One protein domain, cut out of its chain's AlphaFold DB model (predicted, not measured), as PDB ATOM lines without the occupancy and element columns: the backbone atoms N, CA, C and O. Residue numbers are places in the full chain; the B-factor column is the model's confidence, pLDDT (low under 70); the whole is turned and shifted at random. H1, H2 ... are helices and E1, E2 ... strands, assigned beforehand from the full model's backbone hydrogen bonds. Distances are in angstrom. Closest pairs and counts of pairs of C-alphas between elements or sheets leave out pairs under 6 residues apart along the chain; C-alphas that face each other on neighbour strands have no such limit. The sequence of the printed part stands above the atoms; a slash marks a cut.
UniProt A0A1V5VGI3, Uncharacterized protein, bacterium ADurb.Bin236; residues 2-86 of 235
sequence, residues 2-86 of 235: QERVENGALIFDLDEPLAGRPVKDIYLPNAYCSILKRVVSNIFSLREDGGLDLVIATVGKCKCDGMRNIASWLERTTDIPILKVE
ATOM      1  N   GLN A   2     119.693  18.839  66.405       66.94
ATOM      2  CA  GLN A   2     120.591  19.531  65.478       66.94
ATOM      3  C   GLN A   2     119.854  20.192  64.298       66.94
ATOM      4  O   GLN A   2     119.956  21.397  64.137       66.94
ATOM      5  N   GLU A   3     118.964  19.464  63.620       71.38
ATOM      6  CA  GLU A   3     118.098  20.015  62.563       71.38
ATOM      7  C   GLU A   3     117.226  21.205  63.026       71.38
ATOM      8  O   GLU A   3     117.019  22.161  62.290       71.38
ATOM      9  N   ARG A   4     116.723  21.196  64.271       75.31
ATOM     10  CA  ARG A   4     115.923  22.315  64.808       75.31
ATOM     11  C   ARG A   4     116.788  23.551  65.046       75.31
ATOM     12  O   ARG A   4     116.342  24.654  64.762       75.31
ATOM     13  N   VAL A   5     118.009  23.357  65.543       75.94
ATOM     14  CA  VAL A   5     118.992  24.436  65.728       75.94
ATOM     15  C   VAL A   5     119.434  24.999  64.381       75.94
ATOM     16  O   VAL A   5     119.460  26.213  64.213       75.94
ATOM     17  N   GLU A   6     119.709  24.134  63.406       78.38
ATOM     18  CA  GLU A   6     120.047  24.519  62.029       78.38
ATOM     19  C   GLU A   6     118.911  25.314  61.366       78.38
ATOM     20  O   GLU A   6     119.169  26.260  60.626       78.38
ATOM     21  N   ASN A   7     117.658  25.009  61.715       83.88
ATOM     22  CA  ASN A   7     116.469  25.751  61.293       83.88
ATOM     23  C   ASN A   7     116.158  26.997  62.154       83.88
ATOM     24  O   ASN A   7     115.084  27.584  62.016       83.88
ATOM     25  N   GLY A   8     117.069  27.419  63.037       85.25
ATOM     26  CA  GLY A   8     116.962  28.669  63.798       85.25
ATOM     27  C   GLY A   8     116.143  28.597  65.091       85.25
ATOM     28  O   GLY A   8     115.746  29.640  65.609       85.25
ATOM     29  N   ALA A   9     115.875  27.403  65.632       86.88
ATOM     30  CA  ALA A   9     115.192  27.274  66.918       86.88
ATOM     31  C   ALA A   9     116.018  27.885  68.064       86.88
ATOM     32  O   ALA A   9     117.220  27.639  68.187       86.88
ATOM     33  N   LEU A  10     115.347  28.628  68.946       89.31
ATOM     34  CA  LEU A  10     115.939  29.142  70.179       89.31
ATOM     35  C   LEU A  10     115.905  28.051  71.254       89.31
ATOM     36  O   LEU A  10     114.856  27.464  71.521       89.31
ATOM     37  N   ILE A  11     117.054  27.780  71.873       89.00
ATOM     38  CA  ILE A  11     117.170  26.831  72.983       89.00
ATOM     39  C   ILE A  11     117.293  27.617  74.281       89.00
ATOM     40  O   ILE A  11     118.189  28.446  74.431       89.00
ATOM     41  N   PHE A  12     116.412  27.307  75.226       90.81
ATOM     42  CA  PHE A  12     116.472  27.820  76.588       90.81
ATOM     43  C   PHE A  12     116.863  26.689  77.532       90.81
ATOM     44  O   PHE A  12     116.223  25.635  77.529       90.81
ATOM     45  N   ASP A  13     117.879  26.919  78.363       90.88
ATOM     46  CA  ASP A  13     118.083  26.086  79.541       90.88
ATOM     47  C   ASP A  13     117.053  26.483  80.603       90.88
ATOM     48  O   ASP A  13     117.065  27.593  81.136       90.88
ATOM     49  N   LEU A  14     116.121  25.575  80.879       93.31
ATOM     50  CA  LEU A  14     115.052  25.807  81.844       93.31
ATOM     51  C   LEU A  14     115.554  25.724  83.293       93.31
ATOM     52  O   LEU A  14     114.862  26.225  84.182       93.31
ATOM     53  N   ASP A  15     116.731  25.133  83.533       90.69
ATOM     54  CA  ASP A  15     117.374  25.088  84.846       90.69
ATOM     55  C   ASP A  15     118.014  26.451  85.212       90.69
ATOM     56  O   ASP A  15     118.254  26.708  86.395       90.69
ATOM     57  N   GLU A  16     118.218  27.363  84.249       90.25
ATOM     58  CA  GLU A  16     118.874  28.674  84.416       90.25
ATOM     59  C   GLU A  16     117.885  29.854  84.579       90.25
ATOM     60  O   GLU A  16     116.720  29.775  84.165       90.25
ATOM     61  N   PRO A  17     118.286  30.972  85.223       90.81
ATOM     62  CA  PRO A  17     117.451  32.163  85.281       90.81
ATOM     63  C   PRO A  17     117.274  32.760  83.882       90.81
ATOM     64  O   PRO A  17     118.247  33.087  83.204       90.81
ATOM     65  N   LEU A  18     116.025  32.995  83.480       91.88
ATOM     66  CA  LEU A  18     115.719  33.712  82.246       91.88
ATOM     67  C   LEU A  18     115.532  35.205  82.538       91.88
ATOM     68  O   LEU A  18     114.787  35.597  83.440       91.88
ATOM     69  N   ALA A  19     116.205  36.060  81.764       90.19
ATOM     70  CA  ALA A  19     116.142  37.507  81.946       90.19
ATOM     71  C   ALA A  19     114.688  38.014  81.901       90.19
ATOM     72  O   ALA A  19     113.908  37.643  81.019       90.19
ATOM     73  N   GLY A  20     114.321  38.848  82.878       89.50
ATOM     74  CA  GLY A  20     112.973  39.415  83.002       89.50
ATOM     75  C   GLY A  20     111.885  38.436  83.462       89.50
ATOM     76  O   GLY A  20     110.722  38.824  83.498       89.50
ATOM     77  N   ARG A  21     112.229  37.192  83.827       91.44
ATOM     78  CA  ARG A  21     111.261  36.148  84.208       91.44
ATOM     79  C   ARG A  21     111.529  35.653  85.633       91.44
ATOM     80  O   ARG A  21     112.292  34.708  85.827       91.44
ATOM     81  N   PRO A  22     110.953  36.307  86.660       92.00
ATOM     82  CA  PRO A  22     111.110  35.860  88.039       92.00
ATOM     83  C   PRO A  22     110.400  34.520  88.273       92.00
ATOM     84  O   PRO A  22     109.352  34.247  87.689       92.00
ATOM     85  N   VAL A  23     110.950  33.702  89.175       93.00
ATOM     86  CA  VAL A  23     110.372  32.394  89.520       93.00
ATOM     87  C   VAL A  23     109.032  32.571  90.242       93.00
ATOM     88  O   VAL A  23     108.975  33.173  91.316       93.00
ATOM     89  N   LYS A  24     107.966  31.991  89.684       92.62
ATOM     90  CA  LYS A  24     106.626  31.901  90.273       92.62
ATOM     91  C   LYS A  24     106.490  30.591  91.058       92.62
ATOM     92  O   LYS A  24     106.320  29.518  90.479       92.62
ATOM     93  N   ASP A  25     106.521  30.672  92.384       88.56
ATOM     94  CA  ASP A  25     106.418  29.507  93.278       88.56
ATOM     95  C   ASP A  25     104.954  29.122  93.573       88.56
ATOM     96  O   ASP A  25     104.509  29.114  94.717       88.56
ATOM     97  N   ILE A  26     104.172  28.897  92.512       94.50
ATOM     98  CA  ILE A  26     102.727  28.593  92.595       94.50
ATOM     99  C   ILE A  26     102.357  27.235  91.994       94.50
ATOM    100  O   ILE A  26     101.265  26.726  92.232       94.50
ATOM    101  N   TYR A  27     103.248  26.663  91.184       94.62
ATOM    102  CA  TYR A  27     102.956  25.467  90.395       94.62
ATOM    103  C   TYR A  27     103.308  24.168  91.121       94.62
ATOM    104  O   TYR A  27     102.709  23.132  90.846       94.62
ATOM    105  N   LEU A  28     104.285  24.216  92.032       95.25
ATOM    106  CA  LEU A  28     104.796  23.049  92.745       95.25
ATOM    107  C   LEU A  28     104.733  23.260  94.264       95.25
ATOM    108  O   LEU A  28     104.908  24.385  94.732       95.25
ATOM    109  N   PRO A  29     104.538  22.190  95.055       93.44
ATOM    110  CA  PRO A  29     104.643  22.258  96.509       93.44
ATOM    111  C   PRO A  29     106.026  22.710  96.996       93.44
ATOM    112  O   PRO A  29     107.034  22.557  96.306       93.44
ATOM    113  N   ASN A  30     106.095  23.137  98.260       90.75
ATOM    114  CA  ASN A  30     107.360  23.486  98.919       90.75
ATOM    115  C   ASN A  30     108.388  22.349  98.933       90.75
ATOM    116  O   ASN A  30     109.577  22.626  98.925       90.75
ATOM    117  N   ALA A  31     107.938  21.095  98.884       91.50
ATOM    118  CA  ALA A  31     108.787  19.906  98.876       91.50
ATOM    119  C   ALA A  31     109.432  19.587  97.504       91.50
ATOM    120  O   ALA A  31     109.739  18.430  97.226       91.50
ATOM    121  N   TYR A  32     109.614  20.584  96.634       93.50
ATOM    122  CA  TYR A  32     110.370  20.478  95.381       93.50
ATOM    123  C   TYR A  32     111.598  21.379  95.434       93.50
ATOM    124  O   TYR A  32     111.530  22.497  95.947       93.50
ATOM    125  N   CYS A  33     112.712  20.909  94.865       92.88
ATOM    126  CA  CYS A  33     113.932  21.700  94.832       92.88
ATOM    127  C   CYS A  33     113.767  22.962  93.977       92.88
ATOM    128  O   CYS A  33     112.977  23.020  93.027       92.88
ATOM    129  N   SER A  34     114.563  23.976  94.305       92.69
ATOM    130  CA  SER A  34     114.484  25.291  93.676       92.69
ATOM    131  C   SER A  34     114.778  25.284  92.171       92.69
ATOM    132  O   SER A  34     114.196  26.093  91.448       92.69
ATOM    133  N   ILE A  35     115.586  24.340  91.671       92.62
ATOM    134  CA  ILE A  35     115.780  24.146  90.224       92.62
ATOM    135  C   ILE A  35     114.490  23.676  89.545       92.62
ATOM    136  O   ILE A  35     114.072  24.282  88.568       92.62
ATOM    137  N   LEU A  36     113.789  22.670  90.077       94.62
ATOM    138  CA  LEU A  36     112.541  22.200  89.459       94.62
ATOM    139  C   LEU A  36     111.427  23.256  89.509       94.62
ATOM    140  O   LEU A  36     110.658  23.392  88.558       94.62
ATOM    141  N   LYS A  37     111.369  24.048  90.587       95.06
ATOM    142  CA  LYS A  37     110.467  25.208  90.676       95.06
ATOM    143  C   LYS A  37     110.765  26.244  89.592       95.06
ATOM    144  O   LYS A  37     109.841  26.743  88.950       95.06
ATOM    145  N   ARG A  38     112.047  26.533  89.351       95.25
ATOM    146  CA  ARG A  38     112.492  27.416  88.269       95.25
ATOM    147  C   ARG A  38     112.139  26.848  86.894       95.25
ATOM    148  O   ARG A  38     111.533  27.574  86.118       95.25
ATOM    149  N   VAL A  39     112.416  25.568  86.635       95.62
ATOM    150  CA  VAL A  39     112.070  24.889  85.371       95.62
ATOM    151  C   VAL A  39     110.598  25.074  85.040       95.62
ATOM    152  O   VAL A  39     110.260  25.549  83.960       95.62
ATOM    153  N   VAL A  40     109.711  24.755  85.984       96.88
ATOM    154  CA  VAL A  40     108.268  24.880  85.760       96.88
ATOM    155  C   VAL A  40     107.857  26.336  85.564       96.88
ATOM    156  O   VAL A  40     107.085  26.633  84.656       96.88
ATOM    157  N   SER A  41     108.404  27.261  86.355       96.81
ATOM    158  CA  SER A  41     108.135  28.688  86.167       96.81
ATOM    159  C   SER A  41     108.563  29.185  84.783       96.81
ATOM    160  O   SER A  41     107.801  29.901  84.141       96.81
ATOM    161  N   ASN A  42     109.753  28.799  84.317       96.75
ATOM    162  CA  ASN A  42     110.277  29.177  83.008       96.75
ATOM    163  C   ASN A  42     109.393  28.636  81.876       96.75
ATOM    164  O   ASN A  42     109.084  29.376  80.947       96.75
ATOM    165  N   ILE A  43     108.924  27.387  81.986       96.56
ATOM    166  CA  ILE A  43     107.983  26.779  81.031       96.56
ATOM    167  C   ILE A  43     106.712  27.628  80.901       96.56
ATOM    168  O   ILE A  43     106.331  28.004  79.794       96.56
ATOM    169  N   PHE A  44     106.064  27.967  82.020       95.81
ATOM    170  CA  PHE A  44     104.832  28.755  81.969       95.81
ATOM    171  C   PHE A  44     105.068  30.188  81.496       95.81
ATOM    172  O   PHE A  44     104.274  30.682  80.703       95.81
ATOM    173  N   SER A  45     106.162  30.836  81.904       95.06
ATOM    174  CA  SER A  45     106.502  32.178  81.420       95.06
ATOM    175  C   SER A  45     106.758  32.209  79.912       95.06
ATOM    176  O   SER A  45     106.212  33.064  79.227       95.06
ATOM    177  N   LEU A  46     107.528  31.262  79.368       94.94
ATOM    178  CA  LEU A  46     107.773  31.187  77.922       94.94
ATOM    179  C   LEU A  46     106.491  30.875  77.137       94.94
ATOM    180  O   LEU A  46     106.284  31.422  76.056       94.94
ATOM    181  N   ARG A  47     105.611  30.029  77.689       92.94
ATOM    182  CA  ARG A  47     104.300  29.746  77.094       92.94
ATOM    183  C   ARG A  47     103.393  30.978  77.088       92.94
ATOM    184  O   ARG A  47     102.749  31.234  76.077       92.94
ATOM    185  N   GLU A  48     103.322  31.721  78.194       91.44
ATOM    186  CA  GLU A  48     102.543  32.970  78.304       91.44
ATOM    187  C   GLU A  48     102.997  34.012  77.269       91.44
ATOM    188  O   GLU A  48     102.159  34.697  76.685       91.44
ATOM    189  N   ASP A  49     104.301  34.065  76.986       90.12
ATOM    190  CA  ASP A  49     104.891  34.930  75.957       90.12
ATOM    191  C   ASP A  49     104.664  34.420  74.514       90.12
ATOM    192  O   ASP A  49     105.080  35.068  73.555       90.12
ATOM    193  N   GLY A  50     104.028  33.254  74.339       84.19
ATOM    194  CA  GLY A  50     103.789  32.621  73.037       84.19
ATOM    195  C   GLY A  50     105.034  32.003  72.388       84.19
ATOM    196  O   GLY A  50     105.017  31.735  71.191       84.19
ATOM    197  N   GLY A  51     106.112  31.798  73.152       82.81
ATOM    198  CA  GLY A  51     107.435  31.419  72.643       82.81
ATOM    199  C   GLY A  51     107.901  30.007  73.006       82.81
ATOM    200  O   GLY A  51     109.109  29.776  73.033       82.81
ATOM    201  N   LEU A  52     106.992  29.080  73.344       93.00
ATOM    202  CA  LEU A  52     107.354  27.715  73.743       93.00
ATOM    203  C   LEU A  52     106.686  26.643  72.876       93.00
ATOM    204  O   LEU A  52     105.521  26.309  73.079       93.00
ATOM    205  N   ASP A  53     107.464  26.046  71.974       92.75
ATOM    206  CA  ASP A  53     106.980  25.015  71.044       92.75
ATOM    207  C   ASP A  53     107.173  23.576  71.542       92.75
ATOM    208  O   ASP A  53     106.494  22.653  71.095       92.75
ATOM    209  N   LEU A  54     108.167  23.349  72.403       94.25
ATOM    210  CA  LEU A  54     108.581  22.015  72.839       94.25
ATOM    211  C   LEU A  54     109.388  22.108  74.133       94.25
ATOM    212  O   LEU A  54     110.310  22.915  74.239       94.25
ATOM    213  N   VAL A  55     109.113  21.207  75.073       95.75
ATOM    214  CA  VAL A  55     109.976  20.959  76.233       95.75
ATOM    215  C   VAL A  55     110.643  19.603  76.068       95.75
ATOM    216  O   VAL A  55     109.967  18.586  75.921       95.75
ATOM    217  N   ILE A  56     111.971  19.572  76.136       93.94
ATOM    218  CA  ILE A  56     112.744  18.328  76.193       93.94
ATOM    219  C   ILE A  56     113.134  18.100  77.648       93.94
ATOM    220  O   ILE A  56     113.970  18.812  78.198       93.94
ATOM    221  N   ALA A  57     112.492  17.127  78.284       94.25
ATOM    222  CA  ALA A  57     112.653  16.846  79.700       94.25
ATOM    223  C   ALA A  57     113.524  15.606  79.899       94.25
ATOM    224  O   ALA A  57     113.103  14.493  79.583       94.25
ATOM    225  N   THR A  58     114.714  15.783  80.472       91.38
ATOM    226  CA  THR A  58     115.503  14.663  80.999       91.38
ATOM    227  C   THR A  58     114.839  14.128  82.270       91.38
ATOM    228  O   THR A  58     114.611  14.876  83.225       91.38
ATOM    229  N   VAL A  59     114.477  12.845  82.282       91.88
ATOM    230  CA  VAL A  59     113.682  12.229  83.360       91.88
ATOM    231  C   VAL A  59     114.326  10.958  83.911       91.88
ATOM    232  O   VAL A  59     115.249  10.397  83.335       91.88
ATOM    233  N   GLY A  60     113.831  10.503  85.064       85.50
ATOM    234  CA  GLY A  60     114.204   9.206  85.620       85.50
ATOM    235  C   GLY A  60     115.655   9.164  86.096       85.50
ATOM    236  O   GLY A  60     116.137  10.105  86.733       85.50
ATOM    237  N   LYS A  61     116.340   8.050  85.808       83.69
ATOM    238  CA  LYS A  61     117.657   7.724  86.382       83.69
ATOM    239  C   LYS A  61     118.735   8.750  86.040       83.69
ATOM    240  O   LYS A  61     119.630   8.966  86.847       83.69
ATOM    241  N   CYS A  62     118.636   9.404  84.883       82.56
ATOM    242  CA  CYS A  62     119.638  10.364  84.435       82.56
ATOM    243  C   CYS A  62     119.496  11.762  85.056       82.56
ATOM    244  O   CYS A  62     120.379  12.581  84.841       82.56
ATOM    245  N   LYS A  63     118.407  12.073  85.777       84.06
ATOM    246  CA  LYS A  63     118.225  13.370  86.458       84.06
ATOM    247  C   LYS A  63     117.572  13.178  87.824       84.06
ATOM    248  O   LYS A  63     118.262  13.122  88.840       84.06
ATOM    249  N   CYS A  64     116.244  13.083  87.856       88.81
ATOM    250  CA  CYS A  64     115.469  12.776  89.054       88.81
ATOM    251  C   CYS A  64     114.020  12.390  88.700       88.81
ATOM    252  O   CYS A  64     113.474  12.774  87.660       88.81
ATOM    253  N   ASP A  65     113.355  11.687  89.612       90.12
ATOM    254  CA  ASP A  65     111.924  11.380  89.530       90.12
ATOM    255  C   ASP A  65     111.046  12.629  89.715       90.12
ATOM    256  O   ASP A  65     109.904  12.653  89.253       90.12
ATOM    257  N   GLY A  66     111.577  13.694  90.326       92.81
ATOM    258  CA  GLY A  66     110.899  14.991  90.395       92.81
ATOM    259  C   GLY A  66     110.531  15.522  89.004       92.81
ATOM    260  O   GLY A  66     109.376  15.877  88.770       92.81
ATOM    261  N   MET A  67     111.470  15.483  88.050       94.00
ATOM    262  CA  MET A  67     111.204  15.907  86.671       94.00
ATOM    263  C   MET A  67     110.269  14.937  85.934       94.00
ATOM    264  O   MET A  67     109.426  15.380  85.158       94.00
ATOM    265  N   ARG A  68     110.342  13.624  86.219       94.62
ATOM    266  CA  ARG A  68     109.402  12.626  85.666       94.62
ATOM    267  C   ARG A  68     107.953  12.952  86.040       94.62
ATOM    268  O   ARG A  68     107.064  12.909  85.186       94.62
ATOM    269  N   ASN A  69     107.725  13.300  87.306       94.88
ATOM    270  CA  ASN A  69     106.403  13.663  87.812       94.88
ATOM    271  C   ASN A  69     105.906  14.981  87.201       94.88
ATOM    272  O   ASN A  69     104.753  15.057  86.778       94.88
ATOM    273  N   ILE A  70     106.782  15.986  87.099       96.12
ATOM    274  CA  ILE A  70     106.476  17.277  86.466       96.12
ATOM    275  C   ILE A  70     106.103  17.092  84.994       96.12
ATOM    276  O   ILE A  70     105.052  17.569  84.576       96.12
ATOM    277  N   ALA A  71     106.909  16.362  84.221       96.50
ATOM    278  CA  ALA A  71     106.641  16.098  82.808       96.50
ATOM    279  C   ALA A  71     105.275  15.417  82.611       96.50
ATOM    280  O   ALA A  71     104.466  15.870  81.808       96.50
ATOM    281  N   SER A  72     104.974  14.398  83.423       95.81
ATOM    282  CA  SER A  72     103.691  13.675  83.373       95.81
ATOM    283  C   SER A  72     102.492  14.530  83.803       95.81
ATOM    284  O   SER A  72     101.342  14.230  83.472       95.81
ATOM    285  N   TRP A  73     102.717  15.568  84.609       96.81
ATOM    286  CA  TRP A  73     101.692  16.550  84.946       96.81
ATOM    287  C   TRP A  73     101.474  17.540  83.799       96.81
ATOM    288  O   TRP A  73     100.326  17.717  83.402       96.81
ATOM    289  N   LEU A  74     102.546  18.107  83.236       97.00
ATOM    290  CA  LEU A  74     102.486  19.052  82.115       97.00
ATOM    291  C   LEU A  74     101.789  18.453  80.885       97.00
ATOM    292  O   LEU A  74     100.928  19.110  80.306       97.00
ATOM    293  N   GLU A  75     102.074  17.190  80.546       96.50
ATOM    294  CA  GLU A  75     101.420  16.460  79.441       96.50
ATOM    295  C   GLU A  75      99.892  16.372  79.590       96.50
ATOM    296  O   GLU A  75      99.174  16.265  78.600       96.50
ATOM    297  N   ARG A  76      99.374  16.379  80.826       95.88
ATOM    298  CA  ARG A  76      97.935  16.229  81.102       95.88
ATOM    299  C   ARG A  76      97.210  17.551  81.306       95.88
ATOM    300  O   ARG A  76      95.984  17.565  81.282       95.88
ATOM    301  N   THR A  77      97.937  18.623  81.603       94.19
ATOM    302  CA  THR A  77      97.348  19.907  82.020       94.19
ATOM    303  C   THR A  77      97.645  21.051  81.066       94.19
ATOM    304  O   THR A  77      97.057  22.121  81.214       94.19
ATOM    305  N   THR A  78      98.522  20.838  80.087       93.38
ATOM    306  CA  THR A  78      98.915  21.851  79.110       93.38
ATOM    307  C   THR A  78      98.853  21.294  77.692       93.38
ATOM    308  O   THR A  78      98.807  20.088  77.475       93.38
ATOM    309  N   ASP A  79      98.854  22.201  76.726       92.81
ATOM    310  CA  ASP A  79      99.004  21.937  75.295       92.81
ATOM    311  C   ASP A  79     100.474  21.903  74.842       92.81
ATOM    312  O   ASP A  79     100.742  21.708  73.660       92.81
ATOM    313  N   ILE A  80     101.428  22.086  75.763       93.81
ATOM    314  CA  ILE A  80     102.856  22.101  75.443       93.81
ATOM    315  C   ILE A  80     103.304  20.677  75.089       93.81
ATOM    316  O   ILE A  80     103.170  19.774  75.921       93.81
ATOM    317  N   PRO A  81     103.913  20.451  73.913       95.12
ATOM    318  CA  PRO A  81     104.558  19.181  73.614       95.12
ATOM    319  C   PRO A  81     105.708  18.909  74.591       95.12
ATOM    320  O   PRO A  81     106.639  19.709  74.709       95.12
ATOM    321  N   ILE A  82     105.667  17.761  75.272       96.56
ATOM    322  CA  ILE A  82     106.730  17.304  76.174       96.56
ATOM    323  C   ILE A  82     107.400  16.069  75.568       96.56
ATOM    324  O   ILE A  82     106.764  15.040  75.360       96.56
ATOM    325  N   LEU A  83     108.703  16.154  75.308       95.56
ATOM    326  CA  LEU A  83     109.536  15.021  74.920       95.56
ATOM    327  C   LEU A  83     110.356  14.572  76.129       95.56
ATOM    328  O   LEU A  83     111.341  15.212  76.497       95.56
ATOM    329  N   LYS A  84     109.949  13.464  76.749       94.81
ATOM    330  CA  LYS A  84     110.712  12.819  77.824       94.81
ATOM    331  C   LYS A  84     111.889  12.052  77.226       94.81
ATOM    332  O   LYS A  84     111.692  11.247  76.318       94.81
ATOM    333  N   VAL A  85     113.090  12.301  77.735       92.94
ATOM    334  CA  VAL A  85     114.326  11.639  77.300       92.94
ATOM    335  C   VAL A  85     115.081  11.071  78.497       92.94
ATOM    336  O   VAL A  85     115.068  11.650  79.585       92.94
ATOM    337  N   GLU A  86     115.760   9.952  78.281       90.69
ATOM    338  CA  GLU A  86     116.641   9.308  79.255       90.69
ATOM    339  C   GLU A  86     118.020   9.105  78.614       90.69
ATOM    340  O   GLU A  86     118.130   8.940  77.396       90.69
TER     341      GLU A  86
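AT A GLANCE: This is residues 2 to 86 of the 235 residues of an uncharacterized protein of bacterium ADurb.Bin236 (UniProt A0A1V5VGI3). A small two-strand sheet of E1 and E2 has helix H3 over one face, and H2 runs beside H3 at the E1 side of the sheet. A long stretch without named elements, residues 7 to 33, loops round H2 before it leads into it, and at its other end an arm of residues 2 to 8, with the short helix H1, sticks out from this body. The printed part has 85 residues, with three named helices and two named strands in the order H1, H2, E1, H3, E2; the strands are parallel neighbours, E1 beside E2. The class is mostly helix, with 41 residues, under half of those printed, in named elements. The whole is compact, with a radius of gyration of the C-alphas of 12.7 A, and its C-alphas span 39 by 31 by 23 A along the three main axes.

IN THESE COORDINATES: Find C-alpha 2 at (120.591, 19.531, 65.478), where the printed part begins; H1 runs from there through residues 2 to 6. Pass along residues 7 to 33 until you reach C-alpha 34 at (114.484, 25.291, 93.676), where H2 begins; it takes residues 34 to 48, the longest helix by residues, and measures 20.9 A from first to last C-alpha. Next comes E1, residues 55 to 58, 9.6 A long. Residues 60 to 62 after it are a helical run without a name, and then H3 takes residues 65 to 77, over 18.5 A. The last element is E2, residues 82 to 85, 9.5 A long, which ends at C-alpha 85 at (114.326, 11.639, 77.300).

HOW THE PARTS SIT: Look first at E1 and E2, which are parallel, with 25 degrees between their directions. C-alphas 56 and 83 face each other at 4.8 A, and across the pair N 83 and O 55 are 2.8 A apart and N 57 and O 83 are 2.9 A apart, within hydrogen-bond range. E1, H3 and E2 make a strand-helix-strand unit, two parallel neighbour strands with a helix between them along the chain, and its crossover is right-handed. Compare H3 with each strand: its closest C-alphas to E1 are those of Ala 71 and Ala 57, 6.8 A apart, and to E2 those of Glu 75 and Ile 82, 6.3 A apart. H2 and H3 only just touch, with 3 pairs of C-alphas within 8 A, made by residues 36 to 40 of H2 and 66 to 70 of H3 alone; the closest are the C-alphas of Leu 36 and Met 67, 7.0 A apart. These two helices run the same way at a shallow tilt of 22 degrees. H2 and E2 are apart, while the closest C-alphas of H2 and E1 are those of Ile 43 and Val 55, 7.8 A apart. H1 is apart from H2, E1, H3 and E2. In H1 and H2 every O i to N i+4 pair is within hydrogen-bond range, and in H3 8 of 9 are.

THE WHOLE: The two C-alphas farthest apart are those of Glu 6 and Asn 30, at 39.0 A. Residues 2 to 8, of which 2 to 6 belong to H1, stand free. The printed part has no cut. The link from H1 to H2 is long, with 27 residues; those from H2 to E1 and from E1 to H3 are short, and that from H3 to E2 is tight. Read the B-factor column for confidence: the mean pLDDT of the printed part is 91.3, that of H1 is 74, and residue 2 is the one printed residue under 70.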